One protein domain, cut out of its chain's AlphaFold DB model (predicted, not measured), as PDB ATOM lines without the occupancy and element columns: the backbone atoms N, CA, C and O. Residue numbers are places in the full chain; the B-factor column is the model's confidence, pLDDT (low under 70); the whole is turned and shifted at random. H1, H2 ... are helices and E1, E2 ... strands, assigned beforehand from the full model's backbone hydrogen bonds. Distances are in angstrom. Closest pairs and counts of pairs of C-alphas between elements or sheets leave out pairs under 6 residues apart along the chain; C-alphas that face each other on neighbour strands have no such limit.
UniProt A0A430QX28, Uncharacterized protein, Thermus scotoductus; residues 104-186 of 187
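AT A GLANCE: This is residues 104 to 186 of the 187 residues of an uncharacterized protein of Thermus scotoductus (UniProt A0A430QX28). One long helix, H4, makes the longest axis, and the other parts pack along it: H3 and H2 on its earlier turns, H1 and a small sheet farther on. Residues 181 to 186 stick out past this body. The printed part has 83 residues, in the order E1 E2 E3 H1 H2 H3 H4; the sheet E1 - E2 - E3 is antiparallel. The class is mixed, helices and strands; the whole is compact, with a radius of gyration of the C-alphas of 13.6 A and spans of 41 by 29 by 25 A.

IN THESE COORDINATES: E1, residues 104 to 107, begins with C-alpha 104 at (130.170, 168.181, 190.256). E2, residues 110 to 115, is 15.5 A long, and E3 is residues 118 to 121. H1, residues 122 to 131, is 14.3 A long; H2 is residues 135 to 142 and H3 residues 148 to 151. H4, residues 160 to 184, runs 36.3 A to C-alpha 184 at (154.996, 166.577, 198.044).

HOW THE PARTS SIT: H4 is the hub. With residues 162 to 166 it only just touches H3, with 3 pairs of C-alphas within 8 A, Leu 151 and Ala 162 closest at 5.0 A. With residues 164 to 169 it touches H2, about perpendicular at 88 degrees; the C-alphas of Leu 137 and Ile 165 are closest, 5.8 A. With residues 172 to 175 it touches H1 at a steep tilt of 64 degrees, the C-alphas of Ala 128 and Leu 172 closest at 7.3 A. E1, E2 and E3 form a meander, each strand the antiparallel neighbour of the one before, with N 105 and O 112 at 2.9 A and N 113 and O 120 at 2.8 A. Every O i to N i+4 pair is within hydrogen-bond range in H1, 3 of 4 in H2 and 17 of 21 in H4; H3 is too short for one.

THE WHOLE: The C-alphas of Arg 154 and Gly 186 are farthest apart, 42.0 A. The printed part has no cut and no long link. Mean pLDDT of the printed part is 72.0, with residues 147 to 158 and 177 to 186 among those under 70.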
ATOM      1  N   TRP A 104     129.733 168.592 191.573       69.56
ATOM      2  CA  TRP A 104     130.170 168.181 190.256       69.56
ATOM      3  C   TRP A 104     130.207 169.440 189.397       69.56
ATOM      4  O   TRP A 104     129.221 170.174 189.327       69.56
ATOM      5  N   ALA A 105     131.350 169.722 188.791       70.31
ATOM      6  CA  ALA A 105     131.527 170.880 187.932       70.31
ATOM      7  C   ALA A 105     132.404 170.513 186.743       70.31
ATOM      8  O   ALA A 105     133.330 169.717 186.869       70.31
ATOM      9  N   TYR A 106     132.163 171.146 185.601       66.75
ATOM     10  CA  TYR A 106     133.091 171.073 184.480       66.75
ATOM     11  C   TYR A 106     134.165 172.151 184.636       66.75
ATOM     12  O   TYR A 106     133.855 173.336 184.760       66.75
ATOM     13  N   ARG A 107     135.438 171.753 184.608       65.62
ATOM     14  CA  ARG A 107     136.585 172.661 184.477       65.62
ATOM     15  C   ARG A 107     137.374 172.265 183.244       65.62
ATOM     16  O   ARG A 107     137.814 171.125 183.159       65.62
ATOM     17  N   GLN A 108     137.550 173.197 182.304       68.56
ATOM     18  CA  GLN A 108     138.349 172.973 181.089       68.56
ATOM     19  C   GLN A 108     137.969 171.652 180.383       68.56
ATOM     20  O   GLN A 108     138.816 170.807 180.113       68.56
ATOM     21  N   SER A 109     136.663 171.442 180.172       78.75
ATOM     22  CA  SER A 109     136.087 170.235 179.545       78.75
ATOM     23  C   SER A 109     136.248 168.919 180.324       78.75
ATOM     24  O   SER A 109     135.840 167.871 179.835       78.75
ATOM     25  N   THR A 110     136.779 168.958 181.548       76.88
ATOM     26  CA  THR A 110     136.886 167.798 182.442       76.88
ATOM     27  C   THR A 110     135.840 167.896 183.544       76.88
ATOM     28  O   THR A 110     135.713 168.930 184.201       76.88
ATOM     29  N   GLU A 111     135.084 166.822 183.761       80.00
ATOM     30  CA  GLU A 111     134.173 166.717 184.899       80.00
ATOM     31  C   GLU A 111     134.988 166.512 186.185       80.00
ATOM     32  O   GLU A 111     135.818 165.606 186.285       80.00
ATOM     33  N   MET A 112     134.777 167.383 187.165       78.81
ATOM     34  CA  MET A 112     135.506 167.443 188.427       78.81
ATOM     35  C   MET A 112     134.529 167.339 189.592       78.81
ATOM     36  O   MET A 112     133.411 167.847 189.531       78.81
ATOM     37  N   VAL A 113     134.981 166.741 190.687       77.69
ATOM     38  CA  VAL A 113     134.222 166.580 191.924       77.69
ATOM     39  C   VAL A 113     134.960 167.286 193.052       77.69
ATOM     40  O   VAL A 113     136.149 167.047 193.271       77.69
ATOM     41  N   LEU A 114     134.258 168.152 193.780       71.12
ATOM     42  CA  LEU A 114     134.794 168.795 194.973       71.12
ATOM     43  C   LEU A 114     134.747 167.838 196.170       71.12
ATOM     44  O   LEU A 114     133.672 167.489 196.673       71.12
ATOM     45  N   LEU A 115     135.929 167.453 196.640       72.00
ATOM     46  CA  LEU A 115     136.176 166.699 197.867       72.00
ATOM     47  C   LEU A 115     136.745 167.626 198.960       72.00
ATOM     48  O   LEU A 115     137.178 168.737 198.648       72.00
ATOM     49  N   PRO A 116     136.813 167.188 200.236       63.88
ATOM     50  CA  PRO A 116     137.482 167.945 201.312       63.88
ATOM     51  C   PRO A 116     138.926 168.303 200.998       63.88
ATOM     52  O   PRO A 116     139.429 169.331 201.434       63.88
ATOM     53  N   THR A 117     139.573 167.466 200.198       65.81
ATOM     54  CA  THR A 117     140.973 167.588 199.803       65.81
ATOM     55  C   THR A 117     141.175 168.448 198.555       65.81
ATOM     56  O   THR A 117     142.317 168.750 198.211       65.81
ATOM     57  N   GLY A 118     140.094 168.881 197.893       70.50
ATOM     58  CA  GLY A 118     140.123 169.720 196.695       70.50
ATOM     59  C   GLY A 118     139.319 169.150 195.524       70.50
ATOM     60  O   GLY A 118     138.509 168.237 195.675       70.50
ATOM     61  N   TRP A 119     139.534 169.722 194.336       78.62
ATOM     62  CA  TRP A 119     138.911 169.265 193.093       78.62
ATOM     63  C   TRP A 119     139.637 168.041 192.541       78.62
ATOM     64  O   TRP A 119     140.839 168.096 192.290       78.62
ATOM     65  N   VAL A 120     138.896 166.963 192.298       80.81
ATOM     66  CA  VAL A 120     139.431 165.706 191.761       80.81
ATOM     67  C   VAL A 120     138.688 165.334 190.477       80.81
ATOM     68  O   VAL A 120     137.469 165.496 190.433       80.81
ATOM     69  N   PRO A 121     139.370 164.829 189.430       84.88
ATOM     70  CA  PRO A 121     138.697 164.353 188.224       84.88
ATOM     71  C   PRO A 121     137.649 163.284 188.535       84.88
ATOM     72  O   PRO A 121     137.937 162.306 189.229       84.88
ATOM     73  N   ALA A 122     136.446 163.441 187.983       84.06
ATOM     74  CA  ALA A 122     135.319 162.544 188.214       84.06
ATOM     75  C   ALA A 122     135.638 161.089 187.851       84.06
ATOM     76  O   ALA A 122     135.230 160.175 188.562       84.06
ATOM     77  N   SER A 123     136.438 160.860 186.806       84.69
ATOM     78  CA  SER A 123     136.903 159.523 186.417       84.69
ATOM     79  C   SER A 123     137.684 158.823 187.535       84.69
ATOM     80  O   SER A 123     137.412 157.661 187.838       84.69
ATOM     81  N   ARG A 124     138.600 159.537 188.206       86.38
ATOM     82  CA  ARG A 124     139.375 159.012 189.343       86.38
ATOM     83  C   ARG A 124     138.484 158.763 190.552       86.38
ATOM     84  O   ARG A 124     138.613 157.729 191.200       86.38
ATOM     85  N   VAL A 125     137.555 159.679 190.827       85.19
ATOM     86  CA  VAL A 125     136.569 159.522 191.906       85.19
ATOM     87  C   VAL A 125     135.699 158.288 191.672       85.19
ATOM     88  O   VAL A 125     135.525 157.480 192.579       85.19
ATOM     89  N   MET A 126     135.201 158.089 190.453       87.62
ATOM     90  CA  MET A 126     134.370 156.936 190.106       87.62
ATOM     91  C   MET A 126     135.138 155.612 190.139       87.62
ATOM     92  O   MET A 126     134.554 154.607 190.542       87.62
ATOM     93  N   ALA A 127     136.421 155.596 189.763       88.25
ATOM     94  CA  ALA A 127     137.282 154.424 189.930       88.25
ATOM     95  C   ALA A 127     137.426 154.051 191.416       88.25
ATOM     96  O   ALA A 127     137.062 152.943 191.806       88.25
ATOM     97  N   ALA A 128     137.792 155.021 192.263       86.44
ATOM     98  CA  ALA A 128     137.918 154.816 193.708       86.44
ATOM     99  C   ALA A 128     136.597 154.380 194.369       86.44
ATOM    100  O   ALA A 128     136.595 153.565 195.289       86.44
ATOM    101  N   ILE A 129     135.451 154.884 193.893       88.75
ATOM    102  CA  ILE A 129     134.133 154.440 194.365       88.75
ATOM    103  C   ILE A 129     133.888 152.968 194.025       88.75
ATOM    104  O   ILE A 129     133.372 152.248 194.873       88.75
ATOM    105  N   ARG A 130     134.222 152.516 192.809       88.50
ATOM    106  CA  ARG A 130     133.988 151.126 192.371       88.50
ATOM    107  C   ARG A 130     134.833 150.117 193.146       88.50
ATOM    108  O   ARG A 130     134.360 149.018 193.399       88.50
ATOM    109  N   GLU A 131     136.041 150.509 193.527       88.50
ATOM    110  CA  GLU A 131     136.975 149.689 194.311       88.50
ATOM    111  C   GLU A 131     136.668 149.716 195.819       88.50
ATOM    112  O   GLU A 131     137.225 148.942 196.594       88.50
ATOM    113  N   SER A 132     135.764 150.599 196.257       85.81
ATOM    114  CA  SER A 132     135.440 150.786 197.668       85.81
ATOM    115  C   SER A 132     134.461 149.730 198.196       85.81
ATOM    116  O   SER A 132     133.413 149.507 197.581       85.81
ATOM    117  N   PRO A 133     134.658 149.206 199.422       85.25
ATOM    118  CA  PRO A 133     133.618 148.439 200.114       85.25
ATOM    119  C   PRO A 133     132.352 149.273 200.392       85.25
ATOM    120  O   PRO A 133     131.286 148.727 200.674       85.25
ATOM    121  N   HIS A 134     132.434 150.604 200.286       85.25
ATOM    122  CA  HIS A 134     131.314 151.523 200.477       85.25
ATOM    123  C   HIS A 134     130.626 151.947 199.169       85.25
ATOM    124  O   HIS A 134     129.780 152.851 199.197       85.25
ATOM    125  N   ALA A 135     130.938 151.305 198.034       87.12
ATOM    126  CA  ALA A 135     130.408 151.662 196.715       87.12
ATOM    127  C   ALA A 135     128.883 151.911 196.690       87.12
ATOM    128  O   ALA A 135     128.466 152.943 196.152       87.12
ATOM    129  N   PRO A 136     128.020 151.076 197.317       86.25
ATOM    130  CA  PRO A 136     126.574 151.304 197.292       86.25
ATOM    131  C   PRO A 136     126.151 152.620 197.954       86.25
ATOM    132  O   PRO A 136     125.210 153.266 197.498       86.25
ATOM    133  N   LEU A 137     126.831 153.041 199.024       84.00
ATOM    134  CA  LEU A 137     126.529 154.290 199.729       84.00
ATOM    135  C   LEU A 137     127.024 155.498 198.932       84.00
ATOM    136  O   LEU A 137     126.283 156.465 198.756       84.00
ATOM    137  N   LEU A 138     128.242 155.414 198.400       83.44
ATOM    138  CA  LEU A 138     128.868 156.484 197.627       83.44
ATOM    139  C   LEU A 138     128.123 156.753 196.316       83.44
ATOM    140  O   LEU A 138     127.852 157.905 195.985       83.44
ATOM    141  N   LEU A 139     127.677 155.706 195.617       85.25
ATOM    142  CA  LEU A 139     126.879 155.851 194.398       85.25
ATOM    143  C   LEU A 139     125.532 156.546 194.647       85.25
ATOM    144  O   LEU A 139     125.054 157.268 193.775       85.25
ATOM    145  N   ARG A 140     124.919 156.383 195.827       79.75
ATOM    146  CA  ARG A 140     123.689 157.117 196.187       79.75
ATOM    147  C   ARG A 140     123.941 158.615 196.361       79.75
ATOM    148  O   ARG A 140     123.070 159.414 196.016       79.75
ATOM    149  N   VAL A 141     125.112 158.991 196.875       78.00
ATOM    150  CA  VAL A 141     125.538 160.397 196.977       78.00
ATOM    151  C   VAL A 141     125.767 160.972 195.580       78.00
ATOM    152  O   VAL A 141     125.174 161.993 195.244       78.00
ATOM    153  N   VAL A 142     126.527 160.267 194.734       76.69
ATOM    154  CA  VAL A 142     126.812 160.677 193.344       76.69
ATOM    155  C   VAL A 142     125.538 160.857 192.519       76.69
ATOM    156  O   VAL A 142     125.384 161.857 191.829       76.69
ATOM    157  N   ARG A 143     124.575 159.936 192.638       76.88
ATOM    158  CA  ARG A 143     123.282 160.008 191.932       76.88
ATOM    159  C   ARG A 143     122.346 161.102 192.463       76.88
ATOM    160  O   ARG A 143     121.191 161.161 192.051       76.88
ATOM    161  N   GLY A 144     122.778 161.909 193.434       69.12
ATOM    162  CA  GLY A 144     121.965 162.965 194.041       69.12
ATOM    163  C   GLY A 144     120.780 162.458 194.875       69.12
ATOM    164  O   GLY A 144     119.954 163.261 195.313       69.12
ATOM    165  N   GLN A 145     120.701 161.146 195.134       72.44
ATOM    166  CA  GLN A 145     119.658 160.530 195.966       72.44
ATOM    167  C   GLN A 145     119.821 160.902 197.443       72.44
ATOM    168  O   GLN A 145     118.883 160.795 198.232       72.44
ATOM    169  N   VAL A 146     121.021 161.339 197.821       70.06
ATOM    170  CA  VAL A 146     121.353 161.813 199.156       70.06
ATOM    171  C   VAL A 146     121.935 163.213 199.029       70.06
ATOM    172  O   VAL A 146     122.975 163.411 198.411       70.06
ATOM    173  N   ARG A 147     121.274 164.202 199.635       67.94
ATOM    174  CA  ARG A 147     121.781 165.582 199.710       67.94
ATOM    175  C   ARG A 147     122.406 165.836 201.075       67.94
ATOM    176  O   ARG A 147     121.877 165.362 202.077       67.94
ATOM    177  N   ARG A 148     123.427 166.693 201.164       63.38
ATOM    178  CA  ARG A 148     124.020 167.109 202.452       63.38
ATOM    179  C   ARG A 148     122.970 167.545 203.479       63.38
ATOM    180  O   ARG A 148     122.946 167.031 204.587       63.38
ATOM    181  N   ARG A 149     122.032 168.412 203.090       65.25
ATOM    182  CA  ARG A 149     120.928 168.853 203.966       65.25
ATOM    183  C   ARG A 149     120.040 167.711 204.479       65.25
ATOM    184  O   ARG A 149     119.391 167.866 205.496       65.25
ATOM    185  N   SER A 150     119.993 166.588 203.759       68.88
ATOM    186  CA  SER A 150     119.247 165.393 204.170       68.88
ATOM    187  C   SER A 150     120.064 164.472 205.066       68.88
ATOM    188  O   SER A 150     119.474 163.667 205.772       68.88
ATOM    189  N   LEU A 151     121.391 164.593 205.065       68.94
ATOM    190  CA  LEU A 151     122.261 163.890 206.001       68.94
ATOM    191  C   LEU A 151     122.316 164.600 207.345       68.94
ATOM    192  O   LEU A 151     122.560 163.944 208.355       68.94
ATOM    193  N   LEU A 152     122.097 165.921 207.347       68.44
ATOM    194  CA  LEU A 152     122.354 166.757 208.505       68.44
ATOM    195  C   LEU A 152     121.093 167.278 209.201       68.44
ATOM    196  O   LEU A 152     120.191 167.798 208.556       68.44
ATOM    197  N   SER A 153     121.082 167.230 210.532       62.91
ATOM    198  CA  SER A 153     120.135 167.924 211.405       62.91
ATOM    199  C   SER A 153     120.920 168.739 212.430       62.91
ATOM    200  O   SER A 153     121.739 168.190 213.159       62.91
ATOM    201  N   ARG A 154     120.724 170.067 212.458       64.94
ATOM    202  CA  ARG A 154     121.429 170.995 213.374       64.94
ATOM    203  C   ARG A 154     122.963 170.816 213.381       64.94
ATOM    204  O   ARG A 154     123.589 170.843 214.435       64.94
ATOM    205  N   GLY A 155     123.553 170.615 212.200       57.16
ATOM    206  CA  GLY A 155     125.003 170.442 212.027       57.16
ATOM    207  C   GLY A 155     125.524 169.013 212.214       57.16
ATOM    208  O   GLY A 155     126.726 168.812 212.164       57.16
ATOM    209  N   ARG A 156     124.647 168.017 212.388       62.88
ATOM    210  CA  ARG A 156     125.014 166.626 212.719       62.88
ATOM    211  C   ARG A 156     124.431 165.587 211.814       62.88
ATOM    212  O   ARG A 156     123.373 165.851 211.264       62.88
ATOM    213  N   TYR A 157     125.000 164.383 211.781       69.56
ATOM    214  CA  TYR A 157     124.307 163.256 211.168       69.56
ATOM    215  C   TYR A 157     122.947 163.040 211.825       69.56
ATOM    216  O   TYR A 157     122.827 162.901 213.040       69.56
ATOM    217  N   ARG A 158     121.898 163.043 211.005       66.62
ATOM    218  CA  ARG A 158     120.522 162.916 211.495       66.62
ATOM    219  C   ARG A 158     120.235 161.551 212.135       66.62
ATOM    220  O   ARG A 158     119.356 161.458 212.981       66.62
ATOM    221  N   ASP A 159     120.929 160.506 211.684       73.44
ATOM    222  CA  ASP A 159     120.720 159.110 212.054       73.44
ATOM    223  C   ASP A 159     121.971 158.269 211.713       73.44
ATOM    224  O   ASP A 159     122.920 158.749 211.083       73.44
ATOM    225  N   GLY A 160     121.973 156.995 212.114       70.56
ATOM    226  CA  GLY A 160     123.091 156.084 211.849       70.56
ATOM    227  C   GLY A 160     123.312 155.781 210.361       70.56
ATOM    228  O   GLY A 160     124.440 155.516 209.951       70.56
ATOM    229  N   ALA A 161     122.277 155.857 209.519       76.00
ATOM    230  CA  ALA A 161     122.441 155.683 208.076       76.00
ATOM    231  C   ALA A 161     123.156 156.890 207.450       76.00
ATOM    232  O   ALA A 161     124.029 156.713 206.602       76.00
ATOM    233  N   ALA A 162     122.831 158.102 207.900       75.31
ATOM    234  CA  ALA A 162     123.498 159.328 207.504       75.31
ATOM    235  C   ALA A 162     124.960 159.339 207.953       75.31
ATOM    236  O   ALA A 162     125.820 159.729 207.162       75.31
ATOM    237  N   ARG A 163     125.246 158.839 209.164       78.38
ATOM    238  CA  ARG A 163     126.619 158.653 209.648       78.38
ATOM    239  C   ARG A 163     127.413 157.712 208.743       78.38
ATOM    240  O   ARG A 163     128.453 158.123 208.248       78.38
ATOM    241  N   ARG A 164     126.891 156.521 208.419       78.75
ATOM    242  CA  ARG A 164     127.567 155.575 207.501       78.75
ATOM    243  C   ARG A 164     127.862 156.176 206.125       78.75
ATOM    244  O   ARG A 164     128.900 155.900 205.536       78.75
ATOM    245  N   ILE A 165     126.945 156.990 205.593       79.00
ATOM    246  CA  ILE A 165     127.171 157.702 204.326       79.00
ATOM    247  C   ILE A 165     128.300 158.726 204.485       79.00
ATOM    248  O   ILE A 165     129.174 158.815 203.629       79.00
ATOM    249  N   GLY A 166     128.293 159.480 205.581       77.50
ATOM    250  CA  GLY A 166     129.345 160.432 205.904       77.50
ATOM    251  C   GLY A 166     130.722 159.803 206.124       77.50
ATOM    252  O   GLY A 166     131.721 160.352 205.674       77.50
ATOM    253  N   GLU A 167     130.781 158.629 206.748       78.12
ATOM    254  CA  GLU A 167     132.005 157.834 206.917       78.12
ATOM    255  C   GLU A 167     132.532 157.321 205.575       78.12
ATOM    256  O   GLU A 167     133.715 157.470 205.284       78.12
ATOM    257  N   ALA A 168     131.655 156.794 204.715       81.06
ATOM    258  CA  ALA A 168     132.028 156.379 203.363       81.06
ATOM    259  C   ALA A 168     132.625 157.543 202.557       81.06
ATOM    260  O   ALA A 168     133.617 157.397 201.843       81.06
ATOM    261  N   VAL A 169     132.027 158.723 202.695       77.19
ATOM    262  CA  VAL A 169     132.511 159.964 202.096       77.19
ATOM    263  C   VAL A 169     133.869 160.382 202.665       77.19
ATOM    264  O   VAL A 169     134.755 160.766 201.902       77.19
ATOM    265  N   ALA A 170     134.042 160.312 203.985       75.62
ATOM    266  CA  ALA A 170     135.309 160.617 204.644       75.62
ATOM    267  C   ALA A 170     136.420 159.670 204.177       75.62
ATOM    268  O   ALA A 170     137.529 160.118 203.900       75.62
ATOM    269  N   TRP A 171     136.103 158.380 204.021       81.75
ATOM    270  CA  TRP A 171     137.005 157.392 203.436       81.75
ATOM    271  C   TRP A 171     137.425 157.804 202.025       81.75
ATOM    272  O   TRP A 171     138.617 157.850 201.731       81.75
ATOM    273  N   LEU A 172     136.468 158.193 201.174       80.12
ATOM    274  CA  LEU A 172     136.786 158.626 199.813       80.12
ATOM    275  C   LEU A 172     137.679 159.871 199.822       80.12
ATOM    276  O   LEU A 172     138.647 159.940 199.076       80.12
ATOM    277  N   ALA A 173     137.399 160.840 200.695       74.12
ATOM    278  CA  ALA A 173     138.249 162.012 200.868       74.12
ATOM    279  C   ALA A 173     139.673 161.631 201.303       74.12
ATOM    280  O   ALA A 173     140.633 162.174 200.761       74.12
ATOM    281  N   ALA A 174     139.814 160.682 202.231       74.50
ATOM    282  CA  ALA A 174     141.106 160.200 202.707       74.50
ATOM    283  C   ALA A 174     141.928 159.555 201.583       74.50
ATOM    284  O   ALA A 174     143.100 159.895 201.445       74.50
ATOM    285  N   VAL A 175     141.315 158.728 200.722       79.69
ATOM    286  CA  VAL A 175     141.978 158.140 199.535       79.69
ATOM    287  C   VAL A 175     142.680 159.213 198.696       79.69
ATOM    288  O   VAL A 175     143.821 159.035 198.276       79.69
ATOM    289  N   PHE A 176     142.038 160.366 198.505       74.56
ATOM    290  CA  PHE A 176     142.621 161.479 197.749       74.56
ATOM    291  C   PHE A 176     143.471 162.440 198.597       74.56
ATOM    292  O   PHE A 176     144.225 163.233 198.039       74.56
ATOM    293  N   GLY A 177     143.370 162.383 199.925       62.94
ATOM    294  CA  GLY A 177     144.203 163.145 200.859       62.94
ATOM    295  C   GLY A 177     145.611 162.571 200.992       62.94
ATOM    296  O   GLY A 177     146.577 163.327 200.945       62.94
ATOM    297  N   TYR A 178     145.741 161.242 201.058       47.81
ATOM    298  CA  TYR A 178     147.046 160.566 201.056       47.81
ATOM    299  C   TYR A 178     147.812 160.780 199.742       47.81
ATOM    300  O   TYR A 178     149.018 161.009 199.768       47.81
ATOM    301  N   ALA A 179     147.106 160.837 198.608       46.69
ATOM    302  CA  ALA A 179     147.714 161.093 197.301       46.69
ATOM    303  C   ALA A 179     148.399 162.471 197.195       46.69
ATOM    304  O   ALA A 179     149.293 162.648 196.375       46.69
ATOM    305  N   ARG A 180     148.000 163.457 198.011       38.75
ATOM    306  CA  ARG A 180     148.631 164.787 198.022       38.75
ATOM    307  C   ARG A 180     149.941 164.794 198.821       38.75
ATOM    308  O   ARG A 180     150.876 165.485 198.440       38.75
ATOM    309  N   VAL A 181     150.025 163.969 199.868       33.75
ATOM    310  CA  VAL A 181     151.218 163.830 200.723       33.75
ATOM    311  C   VAL A 181     152.336 163.047 200.022       33.75
ATOM    312  O   VAL A 181     153.508 163.342 200.237       33.75
ATOM    313  N   GLU A 182     152.001 162.078 199.165       32.44
ATOM    314  CA  GLU A 182     153.007 161.346 198.376       32.44
ATOM    315  C   GLU A 182     153.636 162.206 197.271       32.44
ATOM    316  O   GLU A 182     154.831 162.081 197.013       32.44
ATOM    317  N   VAL A 183     152.877 163.127 196.668       36.47
ATOM    318  CA  VAL A 183     153.400 164.022 195.619       36.47
ATOM    319  C   VAL A 183     154.357 165.073 196.195       36.47
ATOM    320  O   VAL A 183     155.361 165.379 195.565       36.47
ATOM    321  N   GLU A 184     154.112 165.583 197.405       35.94
ATOM    322  CA  GLU A 184     154.996 166.577 198.044       35.94
ATOM    323  C   GLU A 184     156.261 165.975 198.683       35.94
ATOM    324  O   GLU A 184     157.207 166.704 198.970       35.94
ATOM    325  N   ARG A 185     156.311 164.657 198.913       37.56
ATOM    326  CA  ARG A 185     157.491 163.967 199.475       37.56
ATOM    327  C   ARG A 185     158.402 163.328 198.425       37.56
ATOM    328  O   ARG A 185     159.444 162.792 198.790       37.56
ATOM    329  N   GLY A 186     158.008 163.371 197.156       39.09
ATOM    330  CA  GLY A 186     158.747 162.815 196.023       39.09
ATOM    331  C   GLY A 186     159.173 163.880 195.015       39.09
ATOM    332  O   GLY A 186     158.917 163.715 193.825       39.09
TER     333      GLY A 186